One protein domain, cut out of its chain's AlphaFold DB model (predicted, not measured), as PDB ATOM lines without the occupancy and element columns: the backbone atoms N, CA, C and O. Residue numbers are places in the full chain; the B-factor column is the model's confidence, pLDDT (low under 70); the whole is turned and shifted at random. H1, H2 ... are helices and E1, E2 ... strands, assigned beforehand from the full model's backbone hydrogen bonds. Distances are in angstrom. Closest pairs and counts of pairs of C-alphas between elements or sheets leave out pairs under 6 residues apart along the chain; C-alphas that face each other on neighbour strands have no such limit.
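Overview. This is residues 2 to 8 and 30 to 136 of the 137 residues of an uncharacterized protein of Clostridium perfringens (UniProt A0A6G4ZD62). A twisted five-stranded sheet forms the middle of this domain, with H2 and H3 over one face and the short H5 over the other. The short H1 and H4 only graze the sheet, near opposite ends of its strands. The printed part has 114 residues with five named helices and five named strands, H1 E1 E2 H2 E3 H3 H4 E4 H5 E5 along the chain. The mixed sheet runs E1 E2 E3 E4 E5; the class is mixed, helices and strands. The whole is compact, with a radius of gyration of the C-alphas of 13.5 A and spans of 38 by 29 by 23 A.

Arrangement. Look first at E3, residues 67 to 74, and E4, residues 106 to 113, parallel at 14 degrees; N 72 and O 110 are within hydrogen-bond range at 2.9 A. E2, residues 37 to 44, is parallel to E3 at 19 degrees, with N 40 and O 69 at 2.9 A. Edge strand E1, residues 30 to 33, forms an antiparallel hairpin with E2 at 166 degrees, N 32 and O 39 at 3.0 A. Edge strand E5, residues 131 to 135, is antiparallel to E4 at 175 degrees, N 111 and O 131 at 3.0 A. H2, residues 49 to 61, lies over E2 and E3 at a height over the sheet of 9.7 A; its closest C-alphas to E3 are Phe 59 and Met 70, 7.6 A. On the same face H3, residues 84 to 95, lies over E4 and E5 at 7.9 A; Arg 88 and Ile 133 are the closest C-alphas to E5, 5.1 A. H2 and H3 are close but not clearly touching, at a steep tilt of 45 degrees. On the opposite face find H5, residues 123 to 129, slantwise to E4 at 47 degrees on the local plane. H4, residues 100 to 104, only just touches H2, with 3 pairs of C-alphas within 8 A, and H2 does so with residues 60 to 61 alone. E2, H2, E3 and E3, H3 H4, E4 are strand-helix-strand units, parallel neighbour strands with helices between, both right-handed crossovers. Every O i to N i+4 pair is within range in H4 and H5 and in H1, residues 2 to 8, but 7 of 9 in H2 and 6 of 8 in H3.

Along the chain. Find C-alpha 2 at (165.281, 401.186, 248.496), where H1 begins. E2, E3 and E4 measure 23.0, 23.4 and 21.6 A, H2 19.6 A and H3 15.8 A. E5 ends at C-alpha 135, (135.353, 387.996, 247.974).

Size, cuts and confidence. The C-alphas farthest apart, Gly 35 and Lys 79, are 40.2 A apart. Residues 9 to 29 are cut out; C-alphas 8 and 30 are 6.7 A apart across the cut. No link printed whole is long. Confidence is under 70 at residues 2 to 3 and 46 to 50.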
ATOM      1  N   LYS A   2     165.729 399.844 248.024       59.53
ATOM      2  CA  LYS A   2     165.281 401.186 248.496       59.53
ATOM      3  C   LYS A   2     163.784 401.479 248.259       59.53
ATOM      4  O   LYS A   2     163.145 402.067 249.124       59.53
ATOM      5  N   LYS A   3     163.226 401.043 247.122       66.31
ATOM      6  CA  LYS A   3     161.801 401.243 246.779       66.31
ATOM      7  C   LYS A   3     160.850 400.478 247.695       66.31
ATOM      8  O   LYS A   3     159.919 401.077 248.211       66.31
ATOM      9  N   ASP A   4     161.153 399.211 247.958       76.88
ATOM     10  CA  ASP A   4     160.382 398.354 248.863       76.88
ATOM     11  C   ASP A   4     160.341 398.916 250.294       76.88
ATOM     12  O   ASP A   4     159.275 399.118 250.868       76.88
ATOM     13  N   LYS A   5     161.503 399.313 250.831       81.69
ATOM     14  CA  LYS A   5     161.586 399.957 252.150       81.69
ATOM     15  C   LYS A   5     160.784 401.263 252.211       81.69
ATOM     16  O   LYS A   5     160.151 401.541 253.227       81.69
ATOM     17  N   ASN A   6     160.816 402.066 251.144       85.50
ATOM     18  CA  ASN A   6     160.055 403.312 251.085       85.50
ATOM     19  C   ASN A   6     158.547 403.052 251.017       85.50
ATOM     20  O   ASN A   6     157.818 403.616 251.824       85.50
ATOM     21  N   PHE A   7     158.110 402.152 250.128       87.06
ATOM     22  CA  PHE A   7     156.720 401.703 250.028       87.06
ATOM     23  C   PHE A   7     156.206 401.257 251.398       87.06
ATOM     24  O   PHE A   7     155.248 401.820 251.923       87.06
ATOM     25  N   LYS A   8     156.926 400.336 252.045       88.69
ATOM     26  CA  LYS A   8     156.566 399.828 253.367       88.69
ATOM     27  C   LYS A   8     156.454 400.945 254.399       88.69
ATOM     28  O   LYS A   8     155.568 400.904 255.243       88.69
ATOM     29  N   LEU A  30     153.175 394.315 255.271       96.25
ATOM     30  CA  LEU A  30     152.438 395.281 256.081       96.25
ATOM     31  C   LEU A  30     151.175 394.660 256.668       96.25
ATOM     32  O   LEU A  30     150.507 393.841 256.042       96.25
ATOM     33  N   TYR A  31     150.806 395.147 257.847       97.75
ATOM     34  CA  TYR A  31     149.584 394.772 258.537       97.75
ATOM     35  C   TYR A  31     148.830 396.020 259.000       97.75
ATOM     36  O   TYR A  31     149.418 396.970 259.533       97.75
ATOM     37  N   PHE A  32     147.523 396.020 258.765       98.25
ATOM     38  CA  PHE A  32     146.617 397.121 259.063       98.25
ATOM     39  C   PHE A  32     145.355 396.589 259.739       98.25
ATOM     40  O   PHE A  32     144.837 395.559 259.325       98.25
ATOM     41  N   GLU A  33     144.803 397.312 260.709       97.31
ATOM     42  CA  GLU A  33     143.511 396.967 261.319       97.31
ATOM     43  C   GLU A  33     142.716 398.209 261.743       97.31
ATOM     44  O   GLU A  33     143.277 399.295 261.909       97.31
ATOM     45  N   ASN A  34     141.405 398.050 261.921       96.75
ATOM     46  CA  ASN A  34     140.498 399.111 262.379       96.75
ATOM     47  C   ASN A  34     139.559 398.667 263.521       96.75
ATOM     48  O   ASN A  34     138.523 399.286 263.755       96.75
ATOM     49  N   GLY A  35     139.895 397.567 264.202       94.19
ATOM     50  CA  GLY A  35     139.084 396.973 265.272       94.19
ATOM     51  C   GLY A  35     137.915 396.101 264.797       94.19
ATOM     52  O   GLY A  35     137.339 395.392 265.614       94.19
ATOM     53  N   LYS A  36     137.577 396.105 263.499       95.81
ATOM     54  CA  LYS A  36     136.567 395.208 262.902       95.81
ATOM     55  C   LYS A  36     137.188 394.218 261.927       95.81
ATOM     56  O   LYS A  36     136.883 393.029 261.941       95.81
ATOM     57  N   GLU A  37     138.080 394.715 261.086       97.25
ATOM     58  CA  GLU A  37     138.759 393.922 260.076       97.25
ATOM     59  C   GLU A  37     140.252 394.242 260.050       97.25
ATOM     60  O   GLU A  37     140.704 395.300 260.510       97.25
ATOM     61  N   ALA A  38     141.009 393.303 259.501       97.75
ATOM     62  CA  ALA A  38     142.440 393.405 259.321       97.75
ATOM     63  C   ALA A  38     142.828 393.129 257.865       97.75
ATOM     64  O   ALA A  38     142.161 392.374 257.152       97.75
ATOM     65  N   ILE A  39     143.897 393.779 257.415       98.25
ATOM     66  CA  ILE A  39     144.409 393.714 256.051       98.25
ATOM     67  C   ILE A  39     145.895 393.360 256.106       98.25
ATOM     68  O   ILE A  39     146.708 394.124 256.631       98.25
ATOM     69  N   TRP A  40     146.233 392.218 255.517       97.75
ATOM     70  CA  TRP A  40     147.600 391.788 255.253       97.75
ATOM     71  C   TRP A  40     147.984 392.223 253.842       97.75
ATOM     72  O   TRP A  40     147.245 391.994 252.881       97.75
ATOM     73  N   ILE A  41     149.123 392.893 253.715       96.19
ATOM     74  CA  ILE A  41     149.660 393.335 252.432       96.19
ATOM     75  C   ILE A  41     150.949 392.580 252.176       96.19
ATOM     76  O   ILE A  41     151.832 392.607 253.029       96.19
ATOM     77  N   GLU A  42     151.070 392.026 250.974       94.00
ATOM     78  CA  GLU A  42     152.342 391.535 250.444       94.00
ATOM     79  C   GLU A  42     152.753 392.367 249.248       94.00
ATOM     80  O   GLU A  42     151.946 392.654 248.359       94.00
ATOM     81  N   HIS A  43     154.014 392.775 249.222       91.06
ATOM     82  CA  HIS A  43     154.569 393.640 248.205       91.06
ATOM     83  C   HIS A  43     155.718 392.942 247.476       91.06
ATOM     84  O   HIS A  43     156.865 392.876 247.916       91.06
ATOM     85  N   SER A  44     155.431 392.488 246.262       84.81
ATOM     86  CA  SER A  44     156.408 391.786 245.442       84.81
ATOM     87  C   SER A  44     157.117 392.730 244.486       84.81
ATOM     88  O   SER A  44     156.622 393.077 243.406       84.81
ATOM     89  N   SER A  45     158.327 393.124 244.880       75.00
ATOM     90  CA  SER A  45     159.215 393.952 244.055       75.00
ATOM     91  C   SER A  45     159.917 393.180 242.930       75.00
ATOM     92  O   SER A  45     160.300 393.774 241.921       75.00
ATOM     93  N   THR A  46     160.067 391.861 243.074       69.38
ATOM     94  CA  THR A  46     160.720 390.986 242.085       69.38
ATOM     95  C   THR A  46     159.726 390.366 241.107       69.38
ATOM     96  O   THR A  46     160.098 390.077 239.971       69.38
ATOM     97  N   GLY A  47     158.453 390.221 241.496       60.09
ATOM     98  CA  GLY A  47     157.421 389.627 240.653       60.09
ATOM     99  C   GLY A  47     157.573 388.113 240.483       60.09
ATOM    100  O   GLY A  47     157.233 387.593 239.426       60.09
ATOM    101  N   ASP A  48     158.091 387.375 241.465       65.94
ATOM    102  CA  ASP A  48     158.076 385.911 241.364       65.94
ATOM    103  C   ASP A  48     156.687 385.359 241.714       65.94
ATOM    104  O   ASP A  48     156.130 385.607 242.780       65.94
ATOM    105  N   ARG A  49     156.136 384.562 240.801       65.25
ATOM    106  CA  ARG A  49     154.871 383.843 240.961       65.25
ATOM    107  C   ARG A  49     154.921 382.840 242.122       65.25
ATOM    108  O   ARG A  49     153.909 382.610 242.778       65.25
ATOM    109  N   LYS A  50     156.051 382.184 242.387       66.81
ATOM    110  CA  LYS A  50     156.104 381.145 243.435       66.81
ATOM    111  C   LYS A  50     155.883 381.722 244.835       66.81
ATOM    112  O   LYS A  50     155.244 381.075 245.659       66.81
ATOM    113  N   VAL A  51     156.332 382.953 245.049       70.06
ATOM    114  CA  VAL A  51     156.293 383.658 246.332       70.06
ATOM    115  C   VAL A  51     154.846 383.913 246.793       70.06
ATOM    116  O   VAL A  51     154.478 383.487 247.887       70.06
ATOM    117  N   HIS A  52     153.968 384.400 245.907       82.19
ATOM    118  CA  HIS A  52     152.576 384.709 246.279       82.19
ATOM    119  C   HIS A  52     151.701 383.507 246.640       82.19
ATOM    120  O   HIS A  52     150.708 383.667 247.344       82.19
ATOM    121  N   ILE A  53     152.027 382.298 246.163       88.12
ATOM    122  CA  ILE A  53     151.289 381.101 246.598       88.12
ATOM    123  C   ILE A  53     151.618 380.805 248.062       88.12
ATOM    124  O   ILE A  53     150.710 380.520 248.836       88.12
ATOM    125  N   GLY A  54     152.897 380.884 248.441       89.25
ATOM    126  CA  GLY A  54     153.326 380.656 249.821       89.25
ATOM    127  C   GLY A  54     152.683 381.652 250.782       89.25
ATOM    128  O   GLY A  54     152.089 381.244 251.777       89.25
ATOM    129  N   GLU A  55     152.716 382.936 250.426       92.50
ATOM    130  CA  GLU A  55     152.088 384.011 251.200       92.50
ATOM    131  C   GLU A  55     150.573 383.838 251.300       92.50
ATOM    132  O   GLU A  55     150.003 384.010 252.374       92.50
ATOM    133  N   LEU A  56     149.914 383.432 250.207       93.88
ATOM    134  CA  LEU A  56     148.494 383.104 250.238       93.88
ATOM    135  C   LEU A  56     148.223 381.959 251.220       93.88
ATOM    136  O   LEU A  56     147.342 382.092 252.062       93.88
ATOM    137  N   CYS A  57     148.971 380.855 251.153       92.50
ATOM    138  CA  CYS A  57     148.802 379.728 252.072       92.50
ATOM    139  C   CYS A  57     148.981 380.152 253.535       92.50
ATOM    140  O   CYS A  57     148.142 379.836 254.377       92.50
ATOM    141  N   GLN A  58     150.040 380.907 253.828       93.50
ATOM    142  CA  GLN A  58     150.324 381.418 255.167       93.50
ATOM    143  C   GLN A  58     149.218 382.361 255.663       93.50
ATOM    144  O   GLN A  58     148.741 382.212 256.792       93.50
ATOM    145  N   PHE A  59     148.748 383.268 254.799       95.06
ATOM    146  CA  PHE A  59     147.603 384.128 255.070       95.06
ATOM    147  C   PHE A  59     146.348 383.308 255.362       95.06
ATOM    148  O   PHE A  59     145.660 383.603 256.332       95.06
ATOM    149  N   MET A  60     146.037 382.263 254.592       93.38
ATOM    150  CA  MET A  60     144.852 381.434 254.843       93.38
ATOM    151  C   MET A  60     144.884 380.823 256.247       93.38
ATOM    152  O   MET A  60     143.873 380.848 256.948       93.38
ATOM    153  N   THR A  61     146.055 380.382 256.705       91.94
ATOM    154  CA  THR A  61     146.222 379.729 258.011       91.94
ATOM    155  C   THR A  61     146.435 380.677 259.188       91.94
ATOM    156  O   THR A  61     146.376 380.231 260.331       91.94
ATOM    157  N   VAL A  62     146.689 381.973 258.957       92.25
ATOM    158  CA  VAL A  62     146.971 382.892 260.069       92.25
ATOM    159  C   VAL A  62     145.733 383.061 260.962       92.25
ATOM    160  O   VAL A  62     144.656 383.392 260.443       92.25
ATOM    161  N   PRO A  63     145.840 382.841 262.284       90.44
ATOM    162  CA  PRO A  63     144.721 383.046 263.189       90.44
ATOM    163  C   PRO A  63     144.414 384.541 263.317       90.44
ATOM    164  O   PRO A  63     145.315 385.378 263.396       90.44
ATOM    165  N   SER A  64     143.131 384.884 263.347       91.19
ATOM    166  CA  SER A  64     142.675 386.242 263.636       91.19
ATOM    167  C   SER A  64     141.260 386.210 264.192       91.19
ATOM    168  O   SER A  64     140.426 385.453 263.704       91.19
ATOM    169  N   ILE A  65     140.998 387.054 265.190       93.12
ATOM    170  CA  ILE A  65     139.641 387.337 265.682       93.12
ATOM    171  C   ILE A  65     138.918 388.372 264.809       93.12
ATOM    172  O   ILE A  65     137.705 388.528 264.907       93.12
ATOM    173  N   LEU A  66     139.667 389.102 263.978       95.38
ATOM    174  CA  LEU A  66     139.134 390.092 263.054       95.38
ATOM    175  C   LEU A  66     138.832 389.430 261.714       95.38
ATOM    176  O   LEU A  66     139.447 388.429 261.341       95.38
ATOM    177  N   THR A  67     137.925 390.042 260.958       96.25
ATOM    178  CA  THR A  67     137.691 389.648 259.567       96.25
ATOM    179  C   THR A  67     138.962 389.857 258.742       96.25
ATOM    180  O   THR A  67     139.548 390.943 258.760       96.25
ATOM    181  N   LYS A  68     139.392 388.823 258.014       97.19
ATOM    182  CA  LYS A  68     140.666 388.815 257.289       97.19
ATOM    183  C   LYS A  68     140.512 389.316 255.861       97.19
ATOM    184  O   LYS A  68     139.647 388.863 255.109       97.19
ATOM    185  N   ASN A  69     141.432 390.180 255.456       98.25
ATOM    186  CA  ASN A  69     141.578 390.627 254.082       98.25
ATOM    187  C   ASN A  69     143.049 390.562 253.648       98.25
ATOM    188  O   ASN A  69     143.946 390.779 254.460       98.25
ATOM    189  N   MET A  70     143.297 390.327 252.362       98.00
ATOM    190  CA  MET A  70     144.641 390.329 251.782       98.00
ATOM    191  C   MET A  70     144.693 391.194 250.521       98.00
ATOM    192  O   MET A  70     143.782 391.147 249.687       98.00
ATOM    193  N   ILE A  71     145.775 391.954 250.346       97.12
ATOM    194  CA  ILE A  71     146.099 392.604 249.071       97.12
ATOM    195  C   ILE A  71     147.526 392.241 248.666       97.12
ATOM    196  O   ILE A  71     148.487 392.538 249.371       97.12
ATOM    197  N   LEU A  72     147.654 391.661 247.478       95.12
ATOM    198  CA  LEU A  72     148.926 391.430 246.810       95.12
ATOM    199  C   LEU A  72     149.252 392.624 245.912       95.12
ATOM    200  O   LEU A  72     148.484 392.961 245.007       95.12
ATOM    201  N   ILE A  73     150.394 393.262 246.135       93.56
ATOM    202  CA  ILE A  73     150.842 394.430 245.378       93.56
ATOM    203  C   ILE A  73     152.043 394.040 244.520       93.56
ATOM    204  O   ILE A  73     153.113 393.688 245.009       93.56
ATOM    205  N   LEU A  74     151.862 394.132 243.206       91.25
ATOM    206  CA  LEU A  74     152.853 393.732 242.213       91.25
ATOM    207  C   LEU A  74     153.670 394.942 241.738       91.25
ATOM    208  O   LEU A  74     153.148 395.780 240.999       91.25
ATOM    209  N   ASP A  75     154.963 394.996 242.055       88.12
ATOM    210  CA  ASP A  75     155.892 396.066 241.637       88.12
ATOM    211  C   ASP A  75     156.985 395.583 240.658       88.12
ATOM    212  O   ASP A  75     157.839 396.348 240.213       88.12
ATOM    213  N   GLY A  76     156.935 394.313 240.238       82.56
ATOM    214  CA  GLY A  76     157.860 393.767 239.236       82.56
ATOM    215  C   GLY A  76     157.831 394.537 237.903       82.56
ATOM    216  O   GLY A  76     156.757 394.869 237.389       82.56
ATOM    217  N   LYS A  77     159.010 394.812 237.328       79.56
ATOM    218  CA  LYS A  77     159.180 395.603 236.088       79.56
ATOM    219  C   LYS A  77     159.714 394.815 234.887       79.56
ATOM    220  O   LYS A  77     159.897 395.393 233.820       79.56
ATOM    221  N   SER A  78     160.003 393.526 235.052       79.62
ATOM    222  CA  SER A  78     160.483 392.688 233.951       79.62
ATOM    223  C   SER A  78     159.384 392.459 232.906       79.62
ATOM    224  O   SER A  78     158.193 392.538 233.208       79.62
ATOM    225  N   LYS A  79     159.777 392.122 231.669       76.06
ATOM    226  CA  LYS A  79     158.830 391.745 230.599       76.06
ATOM    227  C   LYS A  79     157.962 390.537 230.977       76.06
ATOM    228  O   LYS A  79     156.846 390.410 230.495       76.06
ATOM    229  N   SER A  80     158.481 389.667 231.843       78.56
ATOM    230  CA  SER A  80     157.815 388.467 232.356       78.56
ATOM    231  C   SER A  80     157.173 388.662 233.735       78.56
ATOM    232  O   SER A  80     156.757 387.681 234.354       78.56
ATOM    233  N   ALA A  81     157.102 389.899 234.240       82.94
ATOM    234  CA  ALA A  81     156.513 390.169 235.542       82.94
ATOM    235  C   ALA A  81     155.017 389.787 235.560       82.94
ATOM    236  O   ALA A  81     154.304 390.029 234.580       82.94
ATOM    237  N   PRO A  82     154.507 389.252 236.680       84.50
ATOM    238  CA  PRO A  82     153.099 388.952 236.857       84.50
ATOM    239  C   PRO A  82     152.240 390.189 236.626       84.50
ATOM    240  O   PRO A  82     152.556 391.302 237.066       84.50
ATOM    241  N   THR A  83     151.119 389.976 235.948       89.94
ATOM    242  CA  THR A  83     150.069 390.980 235.802       89.94
ATOM    243  C   THR A  83     148.975 390.711 236.832       89.94
ATOM    244  O   THR A  83     148.738 389.550 237.169       89.94
ATOM    245  N   PRO A  84     148.243 391.737 237.302       92.19
ATOM    246  CA  PRO A  84     147.133 391.518 238.229       92.19
ATOM    247  C   PRO A  84     146.084 390.525 237.707       92.19
ATOM    248  O   PRO A  84     145.502 389.782 238.483       92.19
ATOM    249  N   ILE A  85     145.844 390.480 236.392       93.38
ATOM    250  CA  ILE A  85     144.888 389.540 235.787       93.38
ATOM    251  C   ILE A  85     145.433 388.109 235.815       93.38
ATOM    252  O   ILE A  85     144.751 387.217 236.310       93.38
ATOM    253  N   GLY A  86     146.664 387.893 235.338       91.25
ATOM    254  CA  GLY A  86     147.260 386.554 235.326       91.25
ATOM    255  C   GLY A  86     147.436 385.995 236.736       91.25
ATOM    256  O   GLY A  86     147.180 384.819 236.985       91.25
ATOM    257  N   GLU A  87     147.797 386.859 237.681       92.06
ATOM    258  CA  GLU A  87     147.940 386.490 239.082       92.06
ATOM    259  C   GLU A  87     146.594 386.179 239.740       92.06
ATOM    260  O   GLU A  87     146.473 385.180 240.447       92.06
ATOM    261  N   ARG A  88     145.556 386.967 239.432       94.44
ATOM    262  CA  ARG A  88     144.184 386.687 239.860       94.44
ATOM    263  C   ARG A  88     143.751 385.289 239.432       94.44
ATOM    264  O   ARG A  88     143.258 384.527 240.257       94.44
ATOM    265  N   ASP A  89     143.887 384.980 238.147       92.88
ATOM    266  CA  ASP A  89     143.389 383.724 237.578       92.88
ATOM    267  C   ASP A  89     144.133 382.521 238.145       92.88
ATOM    268  O   ASP A  89     143.518 381.516 238.501       92.88
ATOM    269  N   ARG A  90     145.443 382.672 238.335       91.38
ATOM    270  CA  ARG A  90     146.280 381.660 238.965       91.38
ATOM    271  C   ARG A  90     145.897 381.418 240.423       91.38
ATOM    272  O   ARG A  90     145.702 380.274 240.810       91.38
ATOM    273  N   LEU A  91     145.767 382.462 241.240       93.50
ATOM    274  CA  LEU A  91     145.475 382.306 242.669       93.50
ATOM    275  C   LEU A  91     144.033 381.865 242.934       93.50
ATOM    276  O   LEU A  91     143.793 381.098 243.863       93.50
ATOM    277  N   LYS A  92     143.083 382.242 242.071       94.06
ATOM    278  CA  LYS A  92     141.707 381.723 242.110       94.06
ATOM    279  C   LYS A  92     141.635 380.205 242.059       94.06
ATOM    280  O   LYS A  92     140.763 379.629 242.704       94.06
ATOM    281  N   TYR A  93     142.521 379.571 241.292       90.50
ATOM    282  CA  TYR A  93     142.605 378.117 241.233       90.50
ATOM    283  C   TYR A  93     142.910 377.525 242.617       90.50
ATOM    284  O   TYR A  93     142.200 376.632 243.066       90.50
ATOM    285  N   TYR A  94     143.891 378.087 243.328       89.62
ATOM    286  CA  TYR A  94     144.279 377.623 244.664       89.62
ATOM    287  C   TYR A  94     143.231 377.926 245.732       89.62
ATOM    288  O   TYR A  94     143.010 377.094 246.604       89.62
ATOM    289  N   ILE A  95     142.526 379.062 245.641       91.00
ATOM    290  CA  ILE A  95     141.437 379.383 246.578       91.00
ATOM    291  C   ILE A  95     140.397 378.266 246.651       91.00
ATOM    292  O   ILE A  95     139.923 377.940 247.733       91.00
ATOM    293  N   ARG A  96     140.070 377.649 245.513       86.69
ATOM    294  CA  ARG A  96     139.083 376.562 245.445       86.69
ATOM    295  C   ARG A  96     139.537 375.279 246.143       86.69
ATOM    296  O   ARG A  96     138.693 374.432 246.405       86.69
ATOM    297  N   ALA A  97     140.835 375.129 246.393       88.19
ATOM    298  CA  ALA A  97     141.415 373.948 247.019       88.19
ATOM    299  C   ALA A  97     141.539 374.072 248.546       88.19
ATOM    300  O   ALA A  97     141.792 373.066 249.204       88.19
ATOM    301  N   PHE A  98     141.378 375.270 249.121       88.19
ATOM    302  CA  PHE A  98     141.391 375.422 250.575       88.19
ATOM    303  C   PHE A  98     140.092 374.918 251.200       88.19
ATOM    304  O   PHE A  98     139.004 375.065 250.642       88.19
ATOM    305  N   ASP A  99     140.227 374.371 252.407       86.38
ATOM    306  CA  ASP A  99     139.094 373.999 253.242       86.38
ATOM    307  C   ASP A  99     138.202 375.223 253.521       86.38
ATOM    308  O   ASP A  99     138.689 376.338 253.744       86.38
ATOM    309  N   LYS A 100     136.880 375.015 253.523       86.06
ATOM    310  CA  LYS A 100     135.896 376.073 253.793       86.06
ATOM    311  C   LYS A 100     136.134 376.745 255.146       86.06
ATOM    312  O   LYS A 100     135.962 377.957 255.236       86.06
ATOM    313  N   SER A 101     136.570 375.990 256.153       86.94
ATOM    314  CA  SER A 101     136.884 376.502 257.493       86.94
ATOM    315  C   SER A 101     137.991 377.564 257.479       86.94
ATOM    316  O   SER A 101     137.898 378.564 258.188       86.94
ATOM    317  N   LEU A 102     139.000 377.423 256.613       86.56
ATOM    318  CA  LEU A 102     140.079 378.409 256.463       86.56
ATOM    319  C   LEU A 102     139.619 379.675 255.726       86.56
ATOM    320  O   LEU A 102     140.183 380.753 255.917       86.56
ATOM    321  N   ILE A 103     138.597 379.550 254.878       90.19
ATOM    322  CA  ILE A 103     138.028 380.652 254.094       90.19
ATOM    323  C   ILE A 103     136.955 381.416 254.883       90.19
ATOM    324  O   ILE A 103     136.684 382.576 254.580       90.19
ATOM    325  N   GLU A 104     136.341 380.811 255.898       89.44
ATOM    326  CA  GLU A 104     135.162 381.361 256.572       89.44
ATOM    327  C   GLU A 104     135.396 382.759 257.162       89.44
ATOM    328  O   GLU A 104     134.544 383.642 257.011       89.44
ATOM    329  N   ASN A 105     136.569 382.988 257.759       90.94
ATOM    330  CA  ASN A 105     136.957 384.288 258.309       90.94
ATOM    331  C   ASN A 105     137.672 385.204 257.287       90.94
ATOM    332  O   ASN A 105     138.193 386.262 257.635       90.94
ATOM    333  N   VAL A 106     137.722 384.821 256.009       96.62
ATOM    334  CA  VAL A 106     138.260 385.653 254.928       96.62
ATOM    335  C   VAL A 106     137.115 386.385 254.238       96.62
ATOM    336  O   VAL A 106     136.144 385.778 253.789       96.62
ATOM    337  N   ASN A 107     137.247 387.701 254.105       97.25
ATOM    338  CA  ASN A 107     136.279 388.549 253.412       97.25
ATOM    339  C   ASN A 107     136.748 388.955 252.014       97.25
ATOM    340  O   ASN A 107     135.943 388.991 251.084       97.25
ATOM    341  N   PHE A 108     138.041 389.232 251.833       98.12
ATOM    342  CA  PHE A 108     138.560 389.712 250.556       98.12
ATOM    343  C   PHE A 108     140.011 389.304 250.309       98.12
ATOM    344  O   PHE A 108     140.854 389.395 251.197       98.12
ATOM    345  N   ILE A 109     140.316 388.927 249.069       98.06
ATOM    346  CA  ILE A 109     141.676 388.755 248.561       98.06
ATOM    347  C   ILE A 109     141.736 389.426 247.191       98.06
ATOM    348  O   ILE A 109     141.000 389.059 246.267       98.06
ATOM    349  N   GLY A 110     142.616 390.409 247.053       97.38
ATOM    350  CA  GLY A 110     142.804 391.165 245.821       97.38
ATOM    351  C   GLY A 110     144.258 391.205 245.388       97.38
ATOM    352  O   GLY A 110     145.169 391.079 246.198       97.38
ATOM    353  N   VAL A 111     144.473 391.417 244.094       95.75
ATOM    354  CA  VAL A 111     145.795 391.718 243.545       95.75
ATOM    355  C   VAL A 111     145.750 393.005 242.734       95.75
ATOM    356  O   VAL A 111     144.822 393.243 241.955       95.75
ATOM    357  N   ILE A 112     146.759 393.849 242.903       94.81
ATOM    358  CA  ILE A 112     146.861 395.154 242.258       94.81
ATOM    359  C   ILE A 112     148.297 395.425 241.810       94.81
ATOM    360  O   ILE A 112     149.256 394.866 242.335       94.81
ATOM    361  N   LYS A 113     148.459 396.275 240.795       91.69
ATOM    362  CA  LYS A 113     149.778 396.767 240.391       91.69
ATOM    363  C   LYS A 113     150.179 397.919 241.308       91.69
ATOM    364  O   LYS A 113     149.355 398.797 241.545       91.69
ATOM    365  N   ASN A 114     151.430 397.950 241.755       88.81
ATOM    366  CA  ASN A 114     151.952 399.104 242.473       88.81
ATOM    367  C   ASN A 114     151.949 400.339 241.559       88.81
ATOM    368  O   ASN A 114     152.548 400.316 240.479       88.81
ATOM    369  N   LYS A 115     151.244 401.386 241.979       85.81
ATOM    370  CA  LYS A 115     151.100 402.674 241.292       85.81
ATOM    371  C   LYS A 115     150.898 403.768 242.342       85.81
ATOM    372  O   LYS A 115     150.450 403.485 243.446       85.81
ATOM    373  N   ASP A 116     151.199 405.019 242.016       76.38
ATOM    374  CA  ASP A 116     151.112 406.101 243.011       76.38
ATOM    375  C   ASP A 116     149.674 406.342 243.512       76.38
ATOM    376  O   ASP A 116     149.462 406.778 244.642       76.38
ATOM    377  N   ASP A 117     148.673 405.980 242.706       88.56
ATOM    378  CA  ASP A 117     147.251 406.213 242.962       88.56
ATOM    379  C   ASP A 117     146.591 405.204 243.916       88.56
ATOM    380  O   ASP A 117     145.375 405.261 244.095       88.56
ATOM    381  N   ILE A 118     147.352 404.274 244.510       93.12
ATOM    382  CA  ILE A 118     146.817 403.292 245.471       93.12
ATOM    383  C   ILE A 118     147.094 403.663 246.932       93.12
ATOM    384  O   ILE A 118     146.516 403.064 247.836       93.12
ATOM    385  N   ASN A 119     147.967 404.635 247.199       93.81
ATOM    386  CA  ASN A 119     148.298 405.017 248.568       93.81
ATOM    387  C   ASN A 119     147.220 405.924 249.186       93.81
ATOM    388  O   ASN A 119     146.662 406.786 248.513       93.81
ATOM    389  N   ASN A 120     146.981 405.781 250.494       95.44
ATOM    390  CA  ASN A 120     146.069 406.613 251.285       95.44
ATOM    391  C   ASN A 120     144.599 406.586 250.814       95.44
ATOM    392  O   ASN A 120     143.813 407.479 251.132       95.44
ATOM    393  N   LEU A 121     144.217 405.544 250.080       96.62
ATOM    394  CA  LEU A 121     142.837 405.274 249.699       96.62
ATOM    395  C   LEU A 121     142.054 404.628 250.845       96.62
ATOM    396  O   LEU A 121     142.634 403.999 251.734       96.62
ATOM    397  N   SER A 122     140.725 404.744 250.806       97.19
ATOM    398  CA  SER A 122     139.875 403.895 251.641       97.19
ATOM    399  C   SER A 122     140.017 402.432 251.220       97.19
ATOM    400  O   SER A 122     140.357 402.132 250.071       97.19
ATOM    401  N   PHE A 123     139.731 401.498 252.130       96.81
ATOM    402  CA  PHE A 123     139.766 400.085 251.760       96.81
ATOM    403  C   PHE A 123     138.745 399.763 250.655       96.81
ATOM    404  O   PHE A 123     139.052 398.999 249.745       96.81
ATOM    405  N   HIS A 124     137.577 400.414 250.657       96.56
ATOM    406  CA  HIS A 124     136.592 400.281 249.582       96.56
ATOM    407  C   HIS A 124     137.178 400.649 248.207       96.56
ATOM    408  O   HIS A 124     137.099 399.851 247.271       96.56
ATOM    409  N   ASP A 125     137.840 401.802 248.099       97.12
ATOM    410  CA  ASP A 125     138.438 402.264 246.840       97.12
ATOM    411  C   ASP A 125     139.596 401.365 246.389       97.12
ATOM    412  O   ASP A 125     139.746 401.081 245.197       97.12
ATOM    413  N   LEU A 126     140.389 400.856 247.339       96.38
ATOM    414  CA  LEU A 126     141.434 399.869 247.062       96.38
ATOM    415  C   LEU A 126     140.859 398.592 246.454       96.38
ATOM    416  O   LEU A 126     141.373 398.125 245.433       96.38
ATOM    417  N   LYS A 127     139.781 398.042 247.029       96.31
ATOM    418  CA  LYS A 127     139.118 396.850 246.478       96.31
ATOM    419  C   LYS A 127     138.649 397.087 245.045       96.31
ATOM    420  O   LYS A 127     138.857 396.219 244.202       96.31
ATOM    421  N   ASN A 128     138.094 398.265 244.753       96.06
ATOM    422  CA  ASN A 128     137.602 398.613 243.416       96.06
ATOM    423  C   ASN A 128     138.723 398.666 242.363       96.06
ATOM    424  O   ASN A 128     138.487 398.382 241.188       96.06
ATOM    425  N   LYS A 129     139.958 398.989 242.767       96.12
ATOM    426  CA  LYS A 129     141.129 398.956 241.876       96.12
ATOM    427  C   LYS A 129     141.761 397.565 241.754       96.12
ATOM    428  O   LYS A 129     142.514 397.313 240.807       96.12
ATOM    429  N   CYS A 130     141.483 396.660 242.687       97.00
ATOM    430  CA  CYS A 130     142.034 395.313 242.673       97.00
ATOM    431  C   CYS A 130     141.390 394.439 241.592       97.00
ATOM    432  O   CYS A 130     140.207 394.528 241.265       97.00
ATOM    433  N   LYS A 131     142.169 393.487 241.085       97.06
ATOM    434  CA  LYS A 131     141.622 392.284 240.467       97.06
ATOM    435  C   LYS A 131     141.290 391.302 241.585       97.06
ATOM    436  O   LYS A 131     142.164 390.871 242.330       97.06
ATOM    437  N   ILE A 132     140.005 390.994 241.717       97.50
ATOM    438  CA  ILE A 132     139.466 390.221 242.838       97.50
ATOM    439  C   ILE A 132     139.791 388.743 242.641       97.50
ATOM    440  O   ILE A 132     139.334 388.141 241.663       97.50
ATOM    441  N   ILE A 133     140.561 388.177 243.569       96.50
ATOM    442  CA  ILE A 133     140.846 386.742 243.667       96.50
ATOM    443  C   ILE A 133     139.694 386.061 244.403       96.50
ATOM    444  O   ILE A 133     139.094 385.129 243.872       96.50
ATOM    445  N   TYR A 134     139.332 386.580 245.572       97.06
ATOM    446  CA  TYR A 134     138.234 386.079 246.387       97.06
ATOM    447  C   TYR A 134     137.496 387.239 247.056       97.06
ATOM    448  O   TYR A 134     138.107 388.229 247.455       97.06
ATOM    449  N   GLN A 135     136.182 387.103 247.182       96.19
ATOM    450  CA  GLN A 135     135.353 387.996 247.974       96.19
ATOM    451  C   GLN A 135     134.183 387.193 248.536       96.19
ATOM    452  O   GLN A 135     133.499 386.499 247.779       96.19
ATOM    453  N   LYS A 136     133.976 387.280 249.851       93.38
ATOM    454  CA  LYS A 136     132.830 386.663 250.518       93.38
ATOM    455  C   LYS A 136     131.553 387.344 250.015       93.38
ATOM    456  O   LYS A 136     131.519 388.570 249.886       93.38
TER     457      LYS A 136